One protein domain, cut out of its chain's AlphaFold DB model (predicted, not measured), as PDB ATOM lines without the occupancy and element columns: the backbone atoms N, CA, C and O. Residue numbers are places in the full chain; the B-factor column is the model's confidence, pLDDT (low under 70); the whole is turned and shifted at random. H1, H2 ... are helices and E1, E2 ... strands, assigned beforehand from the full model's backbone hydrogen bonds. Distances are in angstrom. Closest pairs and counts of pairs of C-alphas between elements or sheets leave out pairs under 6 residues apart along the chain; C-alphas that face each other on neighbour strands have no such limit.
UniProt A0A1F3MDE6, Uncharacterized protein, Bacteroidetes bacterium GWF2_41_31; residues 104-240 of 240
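AT A GLANCE: This is residues 104 to 240 of the 240 residues of an uncharacterized protein of Bacteroidetes bacterium GWF2_41_31 (UniProt A0A1F3MDE6). One broad, twisted and curled sheet of eight strands makes a wall, with two helices, H1 and H2, packed over one face and a third, H3, beyond the edge strand E5. H1 covers the part of the sheet near the E1 edge, H2 lies over E4 and E8, and no named helix covers the opposite face. The printed part has 137 residues, with three named helices and eight named strands in the order H1 E1 E2 E3 E4 H2 E5 E6 E7 E8 H3; the class is mixed, helices and strands. The sheet's order is E1 E2 E3 E4 E8 E7 E6 E5, antiparallel throughout. The whole is only just compact, close to loose, with a radius of gyration of the C-alphas of 16.7 A and spans of 52 by 39 by 27 A.

IN THESE COORDINATES: H1, residues 104 to 116, begins with C-alpha 104 at (-27.261, -3.721, -33.634) and is 18.5 A long from first to last C-alpha. E1, residues 122 to 129, and E2, residues 132 to 139, are 22.7 A long each. E3, residues 142 to 150, is 26.2 A long, and E4, residues 157 to 165, is 23.7 A long. H2, residues 168 to 180, begins with C-alpha 168 at (-15.606, -27.568, -15.176) and is 19.4 A long. E5, residues 183 to 185, and E6, residues 190 to 193, are short, 6.3 A and 10.4 A. E7, residues 199 to 205, is 19.6 A long, and E8, residues 211 to 219, is 23.5 A long. H3, residues 224 to 238, is 21.9 A long and ends with C-alpha 238 at (5.037, -8.702, -6.147).

HOW THE PARTS SIT: E1 E2 E3 E4 and E5 E6 E7 E8 are two meanders, each strand the antiparallel neighbour of the one before. In the hairpin of E1 and E2, N 125 and O 136 are 2.9 A apart, within hydrogen-bond range. In the hairpin of E2 and E3, N 135 and O 146 are 2.8 A apart, and in that of E3 and E4, N 147 and O 161 are 2.8 A apart. E4 of the one meander and E8 of the other are antiparallel neighbours, at 170 degrees between their directions, with N 162 and O 215 2.8 A apart, within hydrogen-bond range. Beyond E8, N 202 of E7 and O 216 are 2.8 A apart; N 191 of E6 and O 201 of E7 are 2.8 A apart; N 184 of E5 and O 192 of E6 are 2.8 A apart. H1 is on the sheet at a height of 9.5 A, over E2, and runs along the strands, at 6 degrees to E2 on the local plane; only just not over E3 as well, on which 2 of its C-alphas fall. Its closest C-alphas to E1 are those of Ile 114 and Ile 124, 7.8 A apart. H2 is on the same face at a height of 9.6 A, over E4 and E8, and runs along the strands, at 11 degrees to E8 on the local plane; it is only just not over E7, on which 2 of its C-alphas fall. Its closest C-alphas to E4 are those of Ala 170 and Thr 164, 6.2 A apart. H3 only grazes the sheet with its residues 227 to 235; its closest C-alphas to E5 are those of Ile 231 and Tyr 184, 6.8 A apart. H1, H2 and H3 are apart from one another. In H1 and H3 every O i to N i+4 pair is within hydrogen-bond range, in H2 7 of 9.

THE WHOLE: The two C-alphas farthest apart are those of Gln 120 and Asn 240, 52.4 A. The printed part has no cut and ends at residue 240, the chain's last. No link is long; that from E3 to E4, with 6 residues, is short, and the others are tight. The mean pLDDT of the printed part is 79.2, and 27 residues are under 70: residues 113 to 121, 167 to 181, 197, 208 and 240.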
ATOM      1  N   ASN A 104     -26.839  -2.970 -32.446       86.38
ATOM      2  CA  ASN A 104     -27.261  -3.721 -33.634       86.38
ATOM      3  C   ASN A 104     -26.181  -4.679 -34.164       86.38
ATOM      4  O   ASN A 104     -26.491  -5.732 -34.718       86.38
ATOM      5  N   GLN A 105     -24.899  -4.327 -34.029       86.00
ATOM      6  CA  GLN A 105     -23.798  -5.196 -34.447       86.00
ATOM      7  C   GLN A 105     -23.597  -6.365 -33.483       86.00
ATOM      8  O   GLN A 105     -23.274  -7.466 -33.932       86.00
ATOM      9  N   VAL A 106     -23.781  -6.133 -32.181       83.50
ATOM     10  CA  VAL A 106     -23.743  -7.174 -31.150       83.50
ATOM     11  C   VAL A 106     -24.855  -8.186 -31.394       83.50
ATOM     12  O   VAL A 106     -24.549  -9.368 -31.554       83.50
ATOM     13  N   VAL A 107     -26.100  -7.718 -31.526       85.19
ATOM     14  CA  VAL A 107     -27.279  -8.562 -31.774       85.19
ATOM     15  C   VAL A 107     -27.046  -9.461 -32.988       85.19
ATOM     16  O   VAL A 107     -27.014 -10.682 -32.853       85.19
ATOM     17  N   LYS A 108     -26.705  -8.870 -34.143       84.81
ATOM     18  CA  LYS A 108     -26.434  -9.623 -35.382       84.81
ATOM     19  C   LYS A 108     -25.313 -10.651 -35.240       84.81
ATOM     20  O   LYS A 108     -25.331 -11.691 -35.897       84.81
ATOM     21  N   LYS A 109     -24.271 -10.351 -34.460       81.69
ATOM     22  CA  LYS A 109     -23.151 -11.278 -34.250       81.69
ATOM     23  C   LYS A 109     -23.542 -12.450 -33.374       81.69
ATOM     24  O   LYS A 109     -23.118 -13.565 -33.668       81.69
ATOM     25  N   ILE A 110     -24.302 -12.184 -32.317       77.00
ATOM     26  CA  ILE A 110     -24.781 -13.223 -31.419       77.00
ATOM     27  C   ILE A 110     -25.738 -14.118 -32.188       77.00
ATOM     28  O   ILE A 110     -25.431 -15.296 -32.297       77.00
ATOM     29  N   GLU A 111     -26.765 -13.571 -32.845       76.25
ATOM     30  CA  GLU A 111     -27.715 -14.317 -33.689       76.25
ATOM     31  C   GLU A 111     -27.016 -15.230 -34.703       76.25
ATOM     32  O   GLU A 111     -27.323 -16.417 -34.793       76.25
ATOM     33  N   LYS A 112     -26.007 -14.717 -35.420       77.75
ATOM     34  CA  LYS A 112     -25.193 -15.535 -36.336       77.75
ATOM     35  C   LYS A 112     -24.423 -16.646 -35.623       77.75
ATOM     36  O   LYS A 112     -24.202 -17.700 -36.210       77.75
ATOM     37  N   GLY A 113     -23.967 -16.410 -34.395       69.88
ATOM     38  CA  GLY A 113     -23.354 -17.431 -33.547       69.88
ATOM     39  C   GLY A 113     -24.349 -18.520 -33.145       69.88
ATOM     40  O   GLY A 113     -24.011 -19.695 -33.237       69.88
ATOM     41  N   ILE A 114     -25.580 -18.139 -32.788       65.81
ATOM     42  CA  ILE A 114     -26.675 -19.069 -32.462       65.81
ATOM     43  C   ILE A 114     -26.995 -19.955 -33.665       65.81
ATOM     44  O   ILE A 114     -26.983 -21.176 -33.552       65.81
ATOM     45  N   GLN A 115     -27.207 -19.345 -34.833       67.75
ATOM     46  CA  GLN A 115     -27.548 -20.055 -36.070       67.75
ATOM     47  C   GLN A 115     -26.482 -21.074 -36.492       67.75
ATOM     48  O   GLN A 115     -26.806 -22.076 -37.119       67.75
ATOM     49  N   ARG A 116     -25.209 -20.826 -36.159       66.12
ATOM     50  CA  ARG A 116     -24.097 -21.748 -36.442       66.12
ATOM     51  C   ARG A 116     -23.985 -22.894 -35.440       66.12
ATOM     52  O   ARG A 116     -23.425 -23.925 -35.788       66.12
ATOM     53  N   ASN A 117     -24.489 -22.705 -34.224       60.19
ATOM     54  CA  ASN A 117     -24.389 -23.651 -33.114       60.19
ATOM     55  C   ASN A 117     -25.741 -24.310 -32.810       60.19
ATOM     56  O   ASN A 117     -26.044 -24.574 -31.651       60.19
ATOM     57  N   THR A 118     -26.541 -24.593 -33.839       52.88
ATOM     58  CA  THR A 118     -27.863 -25.249 -33.810       52.88
ATOM     59  C   THR A 118     -27.833 -26.713 -33.329       52.88
ATOM     60  O   THR A 118     -28.559 -27.567 -33.827       52.88
ATOM     61  N   SER A 119     -27.011 -27.023 -32.324       57.41
ATOM     62  CA  SER A 119     -27.220 -28.178 -31.460       57.41
ATOM     63  C   SER A 119     -28.444 -27.908 -30.586       57.41
ATOM     64  O   SER A 119     -28.537 -26.857 -29.951       57.41
ATOM     65  N   GLN A 120     -29.374 -28.864 -30.518       57.53
ATOM     66  CA  GLN A 120     -30.615 -28.779 -29.729       57.53
ATOM     67  C   GLN A 120     -30.382 -28.549 -28.219       57.53
ATOM     68  O   GLN A 120     -31.319 -28.259 -27.479       57.53
ATOM     69  N   THR A 121     -29.135 -28.667 -27.758       66.88
ATOM     70  CA  THR A 121     -28.724 -28.530 -26.358       66.88
ATOM     71  C   THR A 121     -28.552 -27.087 -25.888       66.88
ATOM     72  O   THR A 121     -28.533 -26.863 -24.680       66.88
ATOM     73  N   ILE A 122     -28.430 -26.109 -26.797       70.31
ATOM     74  CA  ILE A 122     -28.165 -24.707 -26.440       70.31
ATOM     75  C   ILE A 122     -29.453 -23.887 -26.559       70.31
ATOM     76  O   ILE A 122     -29.942 -23.616 -27.655       70.31
ATOM     77  N   LYS A 123     -29.988 -23.444 -25.420       76.38
ATOM     78  CA  LYS A 123     -31.111 -22.501 -25.332       76.38
ATOM     79  C   LYS A 123     -30.577 -21.096 -25.107       76.38
ATOM     80  O   LYS A 123     -29.733 -20.887 -24.240       76.38
ATOM     81  N   ILE A 124     -31.075 -20.126 -25.867       79.69
ATOM     82  CA  ILE A 124     -30.661 -18.728 -25.731       79.69
ATOM     83  C   ILE A 124     -31.900 -17.866 -25.575       79.69
ATOM     84  O   ILE A 124     -32.778 -17.886 -26.433       79.69
ATOM     85  N   ASN A 125     -31.954 -17.121 -24.478       85.88
ATOM     86  CA  ASN A 125     -32.968 -16.110 -24.230       85.88
ATOM     87  C   ASN A 125     -32.322 -14.723 -24.302       85.88
ATOM     88  O   ASN A 125     -31.244 -14.515 -23.741       85.88
ATOM     89  N   LEU A 126     -32.972 -13.801 -25.006       88.00
ATOM     90  CA  LEU A 126     -32.572 -12.407 -25.110       88.00
ATOM     91  C   LEU A 126     -33.639 -11.553 -24.439       88.00
ATOM     92  O   LEU A 126     -34.793 -11.555 -24.855       88.00
ATOM     93  N   GLU A 127     -33.218 -10.795 -23.440       91.50
ATOM     94  CA  GLU A 127     -34.033  -9.792 -22.777       91.50
ATOM     95  C   GLU A 127     -33.394  -8.417 -22.983       91.50
ATOM     96  O   GLU A 127     -32.186  -8.238 -22.810       91.50
ATOM     97  N   GLU A 128     -34.204  -7.440 -23.371       90.94
ATOM     98  CA  GLU A 128     -33.778  -6.058 -23.554       90.94
ATOM     99  C   GLU A 128     -34.420  -5.185 -22.476       90.94
ATOM    100  O   GLU A 128     -35.642  -5.120 -22.364       90.94
ATOM    101  N   VAL A 129     -33.586  -4.500 -21.694       90.25
ATOM    102  CA  VAL A 129     -34.015  -3.591 -20.627       90.25
ATOM    103  C   VAL A 129     -33.362  -2.236 -20.874       90.25
ATOM    104  O   VAL A 129     -32.197  -2.022 -20.539       90.25
ATOM    105  N   GLY A 130     -34.099  -1.326 -21.512       88.81
ATOM    106  CA  GLY A 130     -33.597  -0.002 -21.885       88.81
ATOM    107  C   GLY A 130     -32.383  -0.069 -22.824       88.81
ATOM    108  O   GLY A 130     -32.461  -0.548 -23.957       88.81
ATOM    109  N   ASP A 131     -31.242   0.429 -22.352       89.25
ATOM    110  CA  ASP A 131     -29.961   0.441 -23.069       89.25
ATOM    111  C   ASP A 131     -29.122  -0.824 -22.842       89.25
ATOM    112  O   ASP A 131     -27.978  -0.900 -23.289       89.25
ATOM    113  N   THR A 132     -29.678  -1.818 -22.153       91.62
ATOM    114  CA  THR A 132     -28.980  -3.038 -21.764       91.62
ATOM    115  C   THR A 132     -29.572  -4.257 -22.467       91.62
ATOM    116  O   THR A 132     -30.784  -4.455 -22.503       91.62
ATOM    117  N   LEU A 133     -28.695  -5.101 -23.011       92.00
ATOM    118  CA  LEU A 133     -29.020  -6.420 -23.544       92.00
ATOM    119  C   LEU A 133     -28.543  -7.503 -22.579       92.00
ATOM    120  O   LEU A 133     -27.356  -7.571 -22.253       92.00
ATOM    121  N   ASN A 134     -29.453  -8.383 -22.182       91.44
ATOM    122  CA  ASN A 134     -29.183  -9.538 -21.339       91.44
ATOM    123  C   ASN A 134     -29.393 -10.817 -22.149       91.44
ATOM    124  O   ASN A 134     -30.513 -11.190 -22.487       91.44
ATOM    125  N   TYR A 135     -28.302 -11.518 -22.436       87.25
ATOM    126  CA  TYR A 135     -28.339 -12.831 -23.063       87.25
ATOM    127  C   TYR A 135     -28.171 -13.902 -22.001       87.25
ATOM    128  O   TYR A 135     -27.146 -13.956 -21.328       87.25
ATOM    129  N   ARG A 136     -29.138 -14.803 -21.883       87.19
ATOM    130  CA  ARG A 136     -29.014 -16.016 -21.078       87.19
ATOM    131  C   ARG A 136     -28.810 -17.197 -22.012       87.19
ATOM    132  O   ARG A 136     -29.713 -17.555 -22.760       87.19
ATOM    133  N   VAL A 137     -27.622 -17.781 -21.971       82.12
ATOM    134  CA  VAL A 137     -27.232 -18.963 -22.742       82.12
ATOM    135  C   VAL A 137     -27.198 -20.150 -21.793       82.12
ATOM    136  O   VAL A 137     -26.376 -20.180 -20.880       82.12
ATOM    137  N   THR A 138     -28.071 -21.125 -22.004       80.69
ATOM    138  CA  THR A 138     -28.141 -22.350 -21.208       80.69
ATOM    139  C   THR A 138     -27.798 -23.543 -22.088       80.69
ATOM    140  O   THR A 138     -28.404 -23.743 -23.136       80.69
ATOM    141  N   GLU A 139     -26.817 -24.331 -21.665       77.88
ATOM    142  CA  GLU A 139     -26.371 -25.556 -22.322       77.88
ATOM    143  C   GLU A 139     -26.325 -26.666 -21.267       77.88
ATOM    144  O   GLU A 139     -25.479 -26.641 -20.371       77.88
ATOM    145  N   ASN A 140     -27.251 -27.626 -21.350       76.94
ATOM    146  CA  ASN A 140     -27.504 -28.614 -20.291       76.94
ATOM    147  C   ASN A 140     -27.787 -27.924 -18.936       76.94
ATOM    148  O   ASN A 140     -28.740 -27.154 -18.835       76.94
ATOM    149  N   GLU A 141     -26.961 -28.172 -17.916       74.75
ATOM    150  CA  GLU A 141     -27.052 -27.560 -16.579       74.75
ATOM    151  C   GLU A 141     -26.252 -26.249 -16.457       74.75
ATOM    152  O   GLU A 141     -26.353 -25.532 -15.462       74.75
ATOM    153  N   LEU A 142     -25.454 -25.898 -17.470       76.94
ATOM    154  CA  LEU A 142     -24.608 -24.710 -17.434       76.94
ATOM    155  C   LEU A 142     -25.360 -23.504 -17.978       76.94
ATOM    156  O   LEU A 142     -25.824 -23.507 -19.116       76.94
ATOM    157  N   THR A 143     -25.417 -22.433 -17.192       82.56
ATOM    158  CA  THR A 143     -25.982 -21.153 -17.609       82.56
ATOM    159  C   THR A 143     -24.902 -20.080 -17.622       82.56
ATOM    160  O   THR A 143     -24.163 -19.879 -16.663       82.56
ATOM    161  N   THR A 144     -24.808 -19.371 -18.740       82.44
ATOM    162  CA  THR A 144     -23.984 -18.179 -18.914       82.44
ATOM    163  C   THR A 144     -24.899 -16.994 -19.175       82.44
ATOM    164  O   THR A 144     -25.658 -16.993 -20.142       82.44
ATOM    165  N   VAL A 145     -24.821 -15.977 -18.329       86.75
ATOM    166  CA  VAL A 145     -25.498 -14.699 -18.528       86.75
ATOM    167  C   VAL A 145     -24.481 -13.703 -19.058       86.75
ATOM    168  O   VAL A 145     -23.437 -13.491 -18.451       86.75
ATOM    169  N   ILE A 146     -24.773 -13.104 -20.205       87.56
ATOM    170  CA  ILE A 146     -23.968 -12.058 -20.822       87.56
ATOM    171  C   ILE A 146     -24.805 -10.787 -20.827       87.56
ATOM    172  O   ILE A 146     -25.749 -10.661 -21.606       87.56
ATOM    173  N   LYS A 147     -24.445  -9.845 -19.968       91.31
ATOM    174  CA  LYS A 147     -25.055  -8.523 -19.886       91.31
ATOM    175  C   LYS A 147     -24.186  -7.527 -20.636       91.31
ATOM    176  O   LYS A 147     -22.969  -7.514 -20.474       91.31
ATOM    177  N   MET A 148     -24.790  -6.696 -21.470       91.38
ATOM    178  CA  MET A 148     -24.098  -5.638 -22.201       91.38
ATOM    179  C   MET A 148     -24.900  -4.355 -22.113       91.38
ATOM    180  O   MET A 148     -26.064  -4.348 -22.501       91.38
ATOM    181  N   THR A 149     -24.276  -3.280 -21.655       92.00
ATOM    182  CA  THR A 149     -24.884  -1.948 -21.622       92.00
ATOM    183  C   THR A 149     -24.249  -1.084 -22.704       92.00
ATOM    184  O   THR A 149     -23.066  -1.241 -23.039       92.00
ATOM    185  N   PHE A 150     -25.078  -0.250 -23.326       90.12
ATOM    186  CA  PHE A 150     -24.715   0.577 -24.463       90.12
ATOM    187  C   PHE A 150     -24.878   2.046 -24.115       90.12
ATOM    188  O   PHE A 150     -25.924   2.488 -23.656       90.12
ATOM    189  N   ASN A 151     -23.857   2.831 -24.425       86.25
ATOM    190  CA  ASN A 151     -23.886   4.253 -24.176       86.25
ATOM    191  C   ASN A 151     -24.940   4.938 -25.058       86.25
ATOM    192  O   ASN A 151     -24.854   4.895 -26.287       86.25
ATOM    193  N   LEU A 152     -25.884   5.649 -24.447       79.50
ATOM    194  CA  LEU A 152     -26.961   6.332 -25.170       79.50
ATOM    195  C   LEU A 152     -26.475   7.403 -26.165       79.50
ATOM    196  O   LEU A 152     -27.168   7.686 -27.137       79.50
ATOM    197  N   LYS A 153     -25.289   8.000 -25.958       83.50
ATOM    198  CA  LYS A 153     -24.783   9.091 -26.813       83.50
ATOM    199  C   LYS A 153     -24.163   8.599 -28.116       83.50
ATOM    200  O   LYS A 153     -24.310   9.254 -29.141       83.50
ATOM    201  N   ASN A 154     -23.423   7.492 -28.081       81.69
ATOM    202  CA  ASN A 154     -22.672   6.992 -29.242       81.69
ATOM    203  C   ASN A 154     -23.077   5.568 -29.668       81.69
ATOM    204  O   ASN A 154     -22.561   5.057 -30.660       81.69
ATOM    205  N   ASN A 155     -24.018   4.948 -28.948       83.38
ATOM    206  CA  ASN A 155     -24.570   3.614 -29.179       83.38
ATOM    207  C   ASN A 155     -23.529   2.476 -29.167       83.38
ATOM    208  O   ASN A 155     -23.800   1.386 -29.676       83.38
ATOM    209  N   TYR A 156     -22.335   2.708 -28.615       86.12
ATOM    210  CA  TYR A 156     -21.319   1.675 -28.423       86.12
ATOM    211  C   TYR A 156     -21.472   1.014 -27.058       86.12
ATOM    212  O   TYR A 156     -21.854   1.659 -26.086       86.12
ATOM    213  N   CYS A 157     -21.141  -0.276 -26.979       85.31
ATOM    214  CA  CYS A 157     -21.071  -0.973 -25.698       85.31
ATOM    215  C   CYS A 157     -20.012  -0.303 -24.811       85.31
ATOM    216  O   CYS A 157     -18.863  -0.188 -25.229       85.31
ATOM    217  N   ASP A 158     -20.362   0.146 -23.614       87.81
ATOM    218  CA  ASP A 158     -19.418   0.714 -22.639       87.81
ATOM    219  C   ASP A 158     -19.185  -0.215 -21.441       87.81
ATOM    220  O   ASP A 158     -18.152  -0.115 -20.769       87.81
ATOM    221  N   TYR A 159     -20.076  -1.190 -21.262       90.75
ATOM    222  CA  TYR A 159     -20.005  -2.200 -20.222       90.75
ATOM    223  C   TYR A 159     -20.427  -3.581 -20.728       90.75
ATOM    224  O   TYR A 159     -21.441  -3.730 -21.412       90.75
ATOM    225  N   GLN A 160     -19.670  -4.608 -20.354       89.50
ATOM    226  CA  GLN A 160     -20.010  -6.006 -20.589       89.50
ATOM    227  C   GLN A 160     -19.725  -6.830 -19.334       89.50
ATOM    228  O   GLN A 160     -18.619  -6.804 -18.811       89.50
ATOM    229  N   GLU A 161     -20.678  -7.642 -18.908       90.88
ATOM    230  CA  GLU A 161     -20.538  -8.605 -17.822       90.88
ATOM    231  C   GLU A 161     -20.857 -10.009 -18.338       90.88
ATOM    232  O   GLU A 161     -21.787 -10.204 -19.120       90.88
ATOM    233  N   ILE A 162     -20.064 -10.993 -17.925       86.94
ATOM    234  CA  ILE A 162     -20.266 -12.408 -18.222       86.94
ATOM    235  C   ILE A 162     -20.261 -13.159 -16.897       86.94
ATOM    236  O   ILE A 162     -19.221 -13.241 -16.249       86.94
ATOM    237  N   SER A 163     -21.397 -13.733 -16.529       87.31
ATOM    238  CA  SER A 163     -21.579 -14.512 -15.306       87.31
ATOM    239  C   SER A 163     -21.876 -15.962 -15.672       87.31
ATOM    240  O   SER A 163     -22.752 -16.231 -16.493       87.31
ATOM    241  N   THR A 164     -21.125 -16.908 -15.113       82.19
ATOM    242  CA  THR A 164     -21.213 -18.338 -15.461       82.19
ATOM    243  C   THR A 164     -21.485 -19.195 -14.238       82.19
ATOM    244  O   THR A 164     -20.836 -19.015 -13.204       82.19
ATOM    245  N   THR A 165     -22.439 -20.122 -14.345       83.12
ATOM    246  CA  THR A 165     -22.715 -21.091 -13.278       83.12
ATOM    247  C   THR A 165     -21.536 -22.034 -13.084       83.12
ATOM    248  O   THR A 165     -20.688 -22.210 -13.964       83.12
ATOM    249  N   CYS A 166     -21.481 -22.631 -11.902       76.38
ATOM    250  CA  CYS A 166     -20.436 -23.565 -11.520       76.38
ATOM    251  C   CYS A 166     -20.392 -24.788 -12.444       76.38
ATOM    252  O   CYS A 166     -21.410 -25.423 -12.708       76.38
ATOM    253  N   GLY A 167     -19.198 -25.115 -12.938       67.94
ATOM    254  CA  GLY A 167     -18.944 -26.314 -13.733       67.94
ATOM    255  C   GLY A 167     -17.576 -26.284 -14.408       67.94
ATOM    256  O   GLY A 167     -17.066 -25.219 -14.761       67.94
ATOM    257  N   GLU A 168     -16.975 -27.454 -14.636       63.62
ATOM    258  CA  GLU A 168     -15.606 -27.568 -15.176       63.62
ATOM    259  C   GLU A 168     -15.417 -26.864 -16.533       63.62
ATOM    260  O   GLU A 168     -14.329 -26.385 -16.869       63.62
ATOM    261  N   CYS A 169     -16.478 -26.778 -17.341       60.88
ATOM    262  CA  CYS A 169     -16.446 -26.082 -18.626       60.88
ATOM    263  C   CYS A 169     -16.421 -24.552 -18.483       60.88
ATOM    264  O   CYS A 169     -15.831 -23.883 -19.337       60.88
ATOM    265  N   ALA A 170     -17.026 -23.993 -17.431       60.59
ATOM    266  CA  ALA A 170     -17.082 -22.550 -17.202       60.59
ATOM    267  C   ALA A 170     -15.693 -21.989 -16.865       60.59
ATOM    268  O   ALA A 170     -15.244 -21.035 -17.502       60.59
ATOM    269  N   GLU A 171     -14.957 -22.658 -15.974       59.31
ATOM    270  CA  GLU A 171     -13.591 -22.273 -15.598       59.31
ATOM    271  C   GLU A 171     -12.639 -22.299 -16.812       59.31
ATOM    272  O   GLU A 171     -11.850 -21.375 -17.036       59.31
ATOM    273  N   LYS A 172     -12.758 -23.326 -17.669       61.78
ATOM    274  CA  LYS A 172     -11.988 -23.432 -18.922       61.78
ATOM    275  C   LYS A 172     -12.326 -22.303 -19.905       61.78
ATOM    276  O   LYS A 172     -11.414 -21.721 -20.501       61.78
ATOM    277  N   ARG A 173     -13.613 -21.965 -20.076       61.88
ATOM    278  CA  ARG A 173     -14.058 -20.865 -20.959       61.88
ATOM    279  C   ARG A 173     -13.592 -19.498 -20.438       61.88
ATOM    280  O   ARG A 173     -13.092 -18.703 -21.234       61.88
ATOM    281  N   GLY A 174     -13.657 -19.260 -19.127       60.41
ATOM    282  CA  GLY A 174     -13.124 -18.053 -18.485       60.41
ATOM    283  C   GLY A 174     -11.626 -17.877 -18.749       60.41
ATOM    284  O   GLY A 174     -11.210 -16.873 -19.331       60.41
ATOM    285  N   LYS A 175     -10.813 -18.902 -18.457       61.12
ATOM    286  CA  LYS A 175      -9.359 -18.894 -18.728       61.12
ATOM    287  C   LYS A 175      -9.026 -18.679 -20.211       61.12
ATOM    288  O   LYS A 175      -8.065 -17.983 -20.537       61.12
ATOM    289  N   SER A 176      -9.834 -19.220 -21.127       61.03
ATOM    290  CA  SER A 176      -9.681 -18.988 -22.572       61.03
ATOM    291  C   SER A 176      -9.911 -17.529 -22.983       61.03
ATOM    292  O   SER A 176      -9.309 -17.081 -23.962       61.03
ATOM    293  N   LEU A 177     -10.810 -16.798 -22.320       59.06
ATOM    294  CA  LEU A 177     -11.023 -15.373 -22.597       59.06
ATOM    295  C   LEU A 177      -9.845 -14.538 -22.084       59.06
ATOM    296  O   LEU A 177      -9.408 -13.610 -22.766       59.06
ATOM    297  N   PHE A 178      -9.273 -14.928 -20.943       61.41
ATOM    298  CA  PHE A 178      -8.046 -14.337 -20.412       61.41
ATOM    299  C   PHE A 178      -6.843 -14.525 -21.337       61.41
ATOM    300  O   PHE A 178      -6.126 -13.564 -21.582       61.41
ATOM    301  N   SER A 179      -6.615 -15.719 -21.888       61.16
ATOM    302  CA  SER A 179      -5.382 -16.008 -22.641       61.16
ATOM    303  C   SER A 179      -5.277 -15.287 -23.990       61.16
ATOM    304  O   SER A 179      -4.173 -15.026 -24.472       61.16
ATOM    305  N   ARG A 180      -6.409 -14.937 -24.614       63.72
ATOM    306  CA  ARG A 180      -6.439 -14.264 -25.929       63.72
ATOM    307  C   ARG A 180      -6.067 -12.787 -25.868       63.72
ATOM    308  O   ARG A 180      -5.643 -12.220 -26.876       63.72
ATOM    309  N   PHE A 181      -6.224 -12.159 -24.710       65.81
ATOM    310  CA  PHE A 181      -5.878 -10.763 -24.490       65.81
ATOM    311  C   PHE A 181      -4.676 -10.714 -23.560       65.81
ATOM    312  O   PHE A 181      -4.662 -11.330 -22.505       65.81
ATOM    313  N   LYS A 182      -3.632  -9.975 -23.941       75.94
ATOM    314  CA  LYS A 182      -2.545  -9.722 -22.994       75.94
ATOM    315  C   LYS A 182      -3.071  -8.753 -21.938       75.94
ATOM    316  O   LYS A 182      -3.324  -7.593 -22.255       75.94
ATOM    317  N   TRP A 183      -3.255  -9.249 -20.724       82.12
ATOM    318  CA  TRP A 183      -3.692  -8.483 -19.565       82.12
ATOM    319  C   TRP A 183      -2.508  -8.212 -18.643       82.12
ATOM    320  O   TRP A 183      -1.680  -9.093 -18.420       82.12
ATOM    321  N   TYR A 184      -2.445  -7.005 -18.097       84.38
ATOM    322  CA  TYR A 184      -1.605  -6.693 -16.951       84.38
ATOM    323  C   TYR A 184      -2.474  -6.711 -15.708       84.38
ATOM    324  O   TYR A 184      -3.501  -6.038 -15.664       84.38
ATOM    325  N   ARG A 185      -2.076  -7.497 -14.714       85.06
ATOM    326  CA  ARG A 185      -2.714  -7.479 -13.401       85.06
ATOM    327  C   ARG A 185      -2.331  -6.175 -12.697       85.06
ATOM    328  O   ARG A 185      -1.169  -5.785 -12.758       85.06
ATOM    329  N   ILE A 186      -3.310  -5.498 -12.105       86.38
ATOM    330  CA  ILE A 186      -3.108  -4.255 -11.333       86.38
ATOM    331  C   ILE A 186      -3.602  -4.386  -9.886       86.38
ATOM    332  O   ILE A 186      -3.263  -3.571  -9.040       86.38
ATOM    333  N   SER A 187      -4.410  -5.408  -9.599       85.12
ATOM    334  CA  SER A 187      -4.806  -5.829  -8.251       85.12
ATOM    335  C   SER A 187      -5.222  -7.299  -8.296       85.12
ATOM    336  O   SER A 187      -5.142  -7.929  -9.356       85.12
ATOM    337  N   ASP A 188      -5.702  -7.849  -7.183       82.62
ATOM    338  CA  ASP A 188      -6.046  -9.264  -7.153       82.62
ATOM    339  C   ASP A 188      -7.136  -9.661  -8.140       82.62
ATOM    340  O   ASP A 188      -7.006 -10.693  -8.800       82.62
ATOM    341  N   THR A 189      -8.139  -8.800  -8.289       84.94
ATOM    342  CA  THR A 189      -9.321  -9.022  -9.121       84.94
ATOM    343  C   THR A 189      -9.316  -8.186 -10.398       84.94
ATOM    344  O   THR A 189     -10.072  -8.485 -11.316       84.94
ATOM    345  N   LYS A 190      -8.474  -7.148 -10.506       88.12
ATOM    346  CA  LYS A 190      -8.500  -6.210 -11.646       88.12
ATOM    347  C   LYS A 190      -7.281  -6.316 -12.547       88.12
ATOM    348  O   LYS A 190      -6.133  -6.418 -12.105       88.12
ATOM    349  N   TYR A 191      -7.556  -6.187 -13.835       87.12
ATOM    350  CA  TYR A 191      -6.606  -6.313 -14.922       87.12
ATOM    351  C   TYR A 191      -6.850  -5.229 -15.971       87.12
ATOM    352  O   TYR A 191      -7.981  -4.829 -16.221       87.12
ATOM    353  N   VAL A 192      -5.800  -4.786 -16.651       86.31
ATOM    354  CA  VAL A 192      -5.887  -3.808 -17.742       86.31
ATOM    355  C   VAL A 192      -5.318  -4.385 -19.029       86.31
ATOM    356  O   VAL A 192      -4.354  -5.155 -19.018       86.31
ATOM    357  N   SER A 193      -5.938  -4.074 -20.165       81.81
ATOM    358  CA  SER A 193      -5.509  -4.650 -21.439       81.81
ATOM    359  C   SER A 193      -4.241  -3.977 -21.959       81.81
ATOM    360  O   SER A 193      -4.217  -2.772 -22.201       81.81
ATOM    361  N   ARG A 194      -3.224  -4.780 -22.286       75.69
ATOM    362  CA  ARG A 194      -2.000  -4.330 -22.967       75.69
ATOM    363  C   ARG A 194      -2.280  -3.680 -24.319       75.69
ATOM    364  O   ARG A 194      -1.557  -2.777 -24.727       75.69
ATOM    365  N   TYR A 195      -3.269  -4.198 -25.043       70.12
ATOM    366  CA  TYR A 195      -3.561  -3.778 -26.415       70.12
ATOM    367  C   TYR A 195      -4.628  -2.692 -26.482       70.12
ATOM    368  O   TYR A 195      -4.598  -1.860 -27.385       70.12
ATOM    369  N   TYR A 196      -5.550  -2.680 -25.522       72.56
ATOM    370  CA  TYR A 196      -6.638  -1.716 -25.461       72.56
ATOM    371  C   TYR A 196      -6.529  -0.947 -24.149       72.56
ATOM    372  O   TYR A 196      -7.184  -1.291 -23.173       72.56
ATOM    373  N   ARG A 197      -5.690   0.098 -24.136       61.44
ATOM    374  CA  ARG A 197      -5.270   0.846 -22.928       61.44
ATOM    375  C   ARG A 197      -6.408   1.280 -21.993       61.44
ATOM    376  O   ARG A 197      -6.177   1.495 -20.814       61.44
ATOM    377  N   LYS A 198      -7.630   1.403 -22.511       73.31
ATOM    378  CA  LYS A 198      -8.808   1.847 -21.762       73.31
ATOM    379  C   LYS A 198      -9.818   0.737 -21.493       73.31
ATOM    380  O   LYS A 198     -10.948   1.035 -21.154       73.31
ATOM    381  N   ILE A 199      -9.451  -0.532 -21.652       82.62
ATOM    382  CA  ILE A 199     -10.297  -1.660 -21.251       82.62
ATOM    383  C   ILE A 199      -9.736  -2.241 -19.962       82.62
ATOM    384  O   ILE A 199      -8.601  -2.732 -19.933       82.62
ATOM    385  N   MET A 200     -10.555  -2.200 -18.919       87.12
ATOM    386  CA  MET A 200     -10.313  -2.899 -17.669       87.12
ATOM    387  C   MET A 200     -11.176  -4.156 -17.623       87.12
ATOM    388  O   MET A 200     -12.329  -4.147 -18.054       87.12
ATOM    389  N   LEU A 201     -10.584  -5.223 -17.107       88.50
ATOM    390  CA  LEU A 201     -11.245  -6.456 -16.737       88.50
ATOM    391  C   LEU A 201     -11.267  -6.542 -15.212       88.50
ATOM    392  O   LEU A 201     -10.250  -6.306 -14.564       88.50
ATOM    393  N   GLU A 202     -12.403  -6.925 -14.649       90.00
ATOM    394  CA  GLU A 202     -12.528  -7.324 -13.251       90.00
ATOM    395  C   GLU A 202     -13.048  -8.763 -13.186       90.00
ATOM    396  O   GLU A 202     -14.027  -9.108 -13.849       90.00
ATOM    397  N   LEU A 203     -12.356  -9.603 -12.424       86.62
ATOM    398  CA  LEU A 203     -12.698 -10.991 -12.164       86.62
ATOM    399  C   LEU A 203     -13.203 -11.117 -10.738       86.62
ATOM    400  O   LEU A 203     -12.501 -10.769  -9.790       86.62
ATOM    401  N   ILE A 204     -14.415 -11.630 -10.603       86.12
ATOM    402  CA  ILE A 204     -15.042 -11.909  -9.322       86.12
ATOM    403  C   ILE A 204     -15.252 -13.414  -9.267       86.12
ATOM    404  O   ILE A 204     -16.090 -13.953  -9.994       86.12
ATOM    405  N   ASP A 205     -14.476 -14.077  -8.421       78.44
ATOM    406  CA  ASP A 205     -14.639 -15.496  -8.132       78.44
ATOM    407  C   ASP A 205     -15.608 -15.665  -6.954       78.44
ATOM    408  O   ASP A 205     -15.560 -14.901  -5.991       78.44
ATOM    409  N   ASN A 206     -16.490 -16.659  -7.043       74.94
ATOM    410  CA  ASN A 206     -17.562 -16.948  -6.084       74.94
ATOM    411  C   ASN A 206     -18.419 -15.715  -5.723       74.94
ATOM    412  O   ASN A 206     -18.481 -15.327  -4.553       74.94
ATOM    413  N   PRO A 207     -19.070 -15.058  -6.705       76.62
ATOM    414  CA  PRO A 207     -20.033 -14.002  -6.409       76.62
ATOM    415  C   PRO A 207     -21.163 -14.524  -5.490       76.62
ATOM    416  O   PRO A 207     -21.419 -15.723  -5.452       76.62
ATOM    417  N   PRO A 208     -21.892 -13.644  -4.777       68.56
ATOM    418  CA  PRO A 208     -22.911 -14.016  -3.780       68.56
ATOM    419  C   PRO A 208     -24.207 -14.645  -4.355       68.56
ATOM    420  O   PRO A 208     -25.275 -14.525  -3.766       68.56
ATOM    421  N   SER A 209     -24.141 -15.288  -5.520       72.12
ATOM    422  CA  SER A 209     -25.254 -15.901  -6.263       72.12
ATOM    423  C   SER A 209     -24.848 -17.291  -6.780       72.12
ATOM    424  O   SER A 209     -23.706 -17.691  -6.598       72.12
ATOM    425  N   ASP A 210     -25.733 -18.015  -7.475       75.56
ATOM    426  CA  ASP A 210     -25.460 -19.357  -8.045       75.56
ATOM    427  C   ASP A 210     -24.366 -19.388  -9.147       75.56
ATOM    428  O   ASP A 210     -24.155 -20.392  -9.838       75.56
ATOM    429  N   PHE A 211     -23.680 -18.268  -9.364       81.69
ATOM    430  CA  PHE A 211     -22.595 -18.125 -10.321       81.69
ATOM    431  C   PHE A 211     -21.254 -18.380  -9.627       81.69
ATOM    432  O   PHE A 211     -21.021 -17.923  -8.516       81.69
ATOM    433  N   CYS A 212     -20.342 -19.079 -10.299       78.44
ATOM    434  CA  CYS A 212     -18.999 -19.324  -9.762       78.44
ATOM    435  C   CYS A 212     -18.010 -18.229 -10.161       78.44
ATOM    436  O   CYS A 212     -17.052 -17.957  -9.442       78.44
ATOM    437  N   ASN A 213     -18.227 -17.593 -11.312       80.88
ATOM    438  CA  ASN A 213     -17.333 -16.560 -11.812       80.88
ATOM    439  C   ASN A 213     -18.144 -15.494 -12.539       80.88
ATOM    440  O   ASN A 213     -19.023 -15.805 -13.350       80.88
ATOM    441  N   THR A 214     -17.776 -14.244 -12.293       86.62
ATOM    442  CA  THR A 214     -18.247 -13.087 -13.042       86.62
ATOM    443  C   THR A 214     -17.047 -12.332 -13.590       86.62
ATOM    444  O   THR A 214     -16.130 -11.966 -12.859       86.62
ATOM    445  N   ILE A 215     -17.056 -12.086 -14.896       87.38
ATOM    446  CA  ILE A 215     -16.047 -11.299 -15.597       87.38
ATOM    447  C   ILE A 215     -16.708 -10.019 -16.080       87.38
ATOM    448  O   ILE A 215     -17.642 -10.064 -16.882       87.38
ATOM    449  N   LYS A 216     -16.201  -8.876 -15.634       91.00
ATOM    450  CA  LYS A 216     -16.661  -7.555 -16.056       91.00
ATOM    451  C   LYS A 216     -15.619  -6.915 -16.950       91.00
ATOM    452  O   LYS A 216     -14.432  -6.939 -16.647       91.00
ATOM    453  N   PHE A 217     -16.071  -6.313 -18.032       88.81
ATOM    454  CA  PHE A 217     -15.288  -5.491 -18.933       88.81
ATOM    455  C   PHE A 217     -15.904  -4.108 -18.953       88.81
ATOM    456  O   PHE A 217     -17.097  -3.954 -19.215       88.81
ATOM    457  N   GLN A 218     -15.080  -3.098 -18.736       88.81
ATOM    458  CA  GLN A 218     -15.539  -1.722 -18.779       88.81
ATOM    459  C   GLN A 218     -14.474  -0.807 -19.343       88.81
ATOM    460  O   GLN A 218     -13.271  -1.103 -19.304       88.81
ATOM    461  N   TYR A 219     -14.939   0.319 -19.868       82.50
ATOM    462  CA  TYR A 219     -14.031   1.386 -20.218       82.50
ATOM    463  C   TYR A 219     -13.448   2.008 -18.951       82.50
ATOM    464  O   TYR A 219     -14.145   2.277 -17.976       82.50
ATOM    465  N   ASN A 220     -12.147   2.223 -18.975       78.62
ATOM    466  CA  ASN A 220     -11.401   2.819 -17.894       78.62
ATOM    467  C   ASN A 220     -11.086   4.277 -18.242       78.62
ATOM    468  O   ASN A 220     -10.605   4.566 -19.342       78.62
ATOM    469  N   SER A 221     -11.358   5.183 -17.306       78.56
ATOM    470  CA  SER A 221     -11.080   6.613 -17.431       78.56
ATOM    471  C   SER A 221      -9.633   6.989 -17.109       78.56
ATOM    472  O   SER A 221      -9.288   8.152 -17.291       78.56
ATOM    473  N   MET A 222      -8.792   6.040 -16.672       80.25
ATOM    474  CA  MET A 222      -7.377   6.301 -16.391       80.25
ATOM    475  C   MET A 222      -6.663   6.946 -17.590       80.25
ATOM    476  O   MET A 222      -6.794   6.533 -18.750       80.25
ATOM    477  N   THR A 223      -5.848   7.941 -17.277       83.81
ATOM    478  CA  THR A 223      -4.853   8.546 -18.155       83.81
ATOM    479  C   THR A 223      -3.706   7.571 -18.442       83.81
ATOM    480  O   THR A 223      -3.543   6.537 -17.795       83.81
ATOM    481  N   GLU A 224      -2.871   7.891 -19.436       80.06
ATOM    482  CA  GLU A 224      -1.702   7.059 -19.750       80.06
ATOM    483  C   GLU A 224      -0.694   6.994 -18.590       80.06
ATOM    484  O   GLU A 224      -0.051   5.958 -18.412       80.06
ATOM    485  N   MET A 225      -0.555   8.072 -17.811       85.88
ATOM    486  CA  MET A 225       0.347   8.098 -16.658       85.88
ATOM    487  C   MET A 225      -0.168   7.191 -15.542       85.88
ATOM    488  O   MET A 225       0.555   6.286 -15.138       85.88
ATOM    489  N   GLU A 226      -1.437   7.338 -15.153       85.31
ATOM    490  CA  GLU A 226      -2.079   6.480 -14.144       85.31
ATOM    491  C   GLU A 226      -2.036   5.000 -14.551       85.31
ATOM    492  O   GLU A 226      -1.782   4.122 -13.729       85.31
ATOM    493  N   TYR A 227      -2.215   4.706 -15.843       82.38
ATOM    494  CA  TYR A 227      -2.102   3.349 -16.376       82.38
ATOM    495  C   TYR A 227      -0.698   2.755 -16.168       82.38
ATOM    496  O   TYR A 227      -0.563   1.597 -15.770       82.38
ATOM    497  N   LYS A 228       0.359   3.523 -16.466       83.88
ATOM    498  CA  LYS A 228       1.750   3.071 -16.291       83.88
ATOM    499  C   LYS A 228       2.089   2.899 -14.816       83.88
ATOM    500  O   LYS A 228       2.710   1.903 -14.454       83.88
ATOM    501  N   GLU A 229       1.647   3.839 -13.991       87.31
ATOM    502  CA  GLU A 229       1.864   3.830 -12.550       87.31
ATOM    503  C   GLU A 229       1.190   2.626 -11.881       87.31
ATOM    504  O   GLU A 229       1.845   1.896 -11.141       87.31
ATOM    505  N   ALA A 230      -0.069   2.327 -12.220       83.12
ATOM    506  CA  ALA A 230      -0.784   1.170 -11.680       83.12
ATOM    507  C   ALA A 230      -0.081  -0.163 -11.994       83.12
ATOM    508  O   ALA A 230       0.008  -1.042 -11.135       83.12
ATOM    509  N   ILE A 231       0.449  -0.317 -13.213       82.31
ATOM    510  CA  ILE A 231       1.213  -1.514 -13.598       82.31
ATOM    511  C   ILE A 231       2.528  -1.589 -12.822       82.31
ATOM    512  O   ILE A 231       2.870  -2.652 -12.306       82.31
ATOM    513  N   HIS A 232       3.262  -0.478 -12.743       85.56
ATOM    514  CA  HIS A 232       4.550  -0.415 -12.061       85.56
ATOM    515  C   HIS A 232       4.418  -0.717 -10.563       85.56
ATOM    516  O   HIS A 232       5.137  -1.564 -10.036       85.56
ATOM    517  N   ASN A 233       3.447  -0.097  -9.891       85.19
ATOM    518  CA  ASN A 233       3.211  -0.292  -8.462       85.19
ATOM    519  C   ASN A 233       2.836  -1.746  -8.148       85.19
ATOM    520  O   ASN A 233       3.356  -2.321  -7.195       85.19
ATOM    521  N   PHE A 234       2.002  -2.380  -8.979       80.00
ATOM    522  CA  PHE A 234       1.688  -3.797  -8.805       80.00
ATOM    523  C   PHE A 234       2.917  -4.696  -9.009       80.00
ATOM    524  O   PHE A 234       3.097  -5.667  -8.278       80.00
ATOM    525  N   GLN A 235       3.781  -4.389  -9.979       82.56
ATOM    526  CA  GLN A 235       5.015  -5.151 -10.193       82.56
ATOM    527  C   GLN A 235       5.959  -5.057  -8.992       82.56
ATOM    528  O   GLN A 235       6.460  -6.091  -8.559       82.56
ATOM    529  N   LEU A 236       6.134  -3.859  -8.426       82.81
ATOM    530  CA  LEU A 236       6.948  -3.643  -7.227       82.81
ATOM    531  C   LEU A 236       6.425  -4.414  -6.010       82.81
ATOM    532  O   LEU A 236       7.207  -4.995  -5.263       82.81
ATOM    533  N   LEU A 237       5.104  -4.446  -5.822       78.06
ATOM    534  CA  LEU A 237       4.478  -5.156  -4.704       78.06
ATOM    535  C   LEU A 237       4.644  -6.682  -4.779       78.06
ATOM    536  O   LEU A 237       4.578  -7.329  -3.744       78.06
ATOM    537  N   ASN A 238       4.850  -7.254  -5.969       72.38
ATOM    538  CA  ASN A 238       5.037  -8.702  -6.147       72.38
ATOM    539  C   ASN A 238       6.506  -9.122  -6.317       72.38
ATOM    540  O   ASN A 238       6.779 -10.312  -6.468       72.38
ATOM    541  N   SER A 239       7.438  -8.168  -6.377       71.75
ATOM    542  CA  SER A 239       8.880  -8.445  -6.429       71.75
ATOM    543  C   SER A 239       9.545  -8.503  -5.050       71.75
ATOM    544  O   SER A 239      10.723  -8.848  -4.980       71.75
ATOM    545  N   ASN A 240       8.802  -8.166  -3.993       50.38
ATOM    546  CA  ASN A 240       9.205  -8.254  -2.588       50.38
ATOM    547  C   ASN A 240       8.504  -9.433  -1.910       50.38
ATOM    548  O   ASN A 240       9.114 -10.002  -0.979       50.38
TER     549      ASN A 240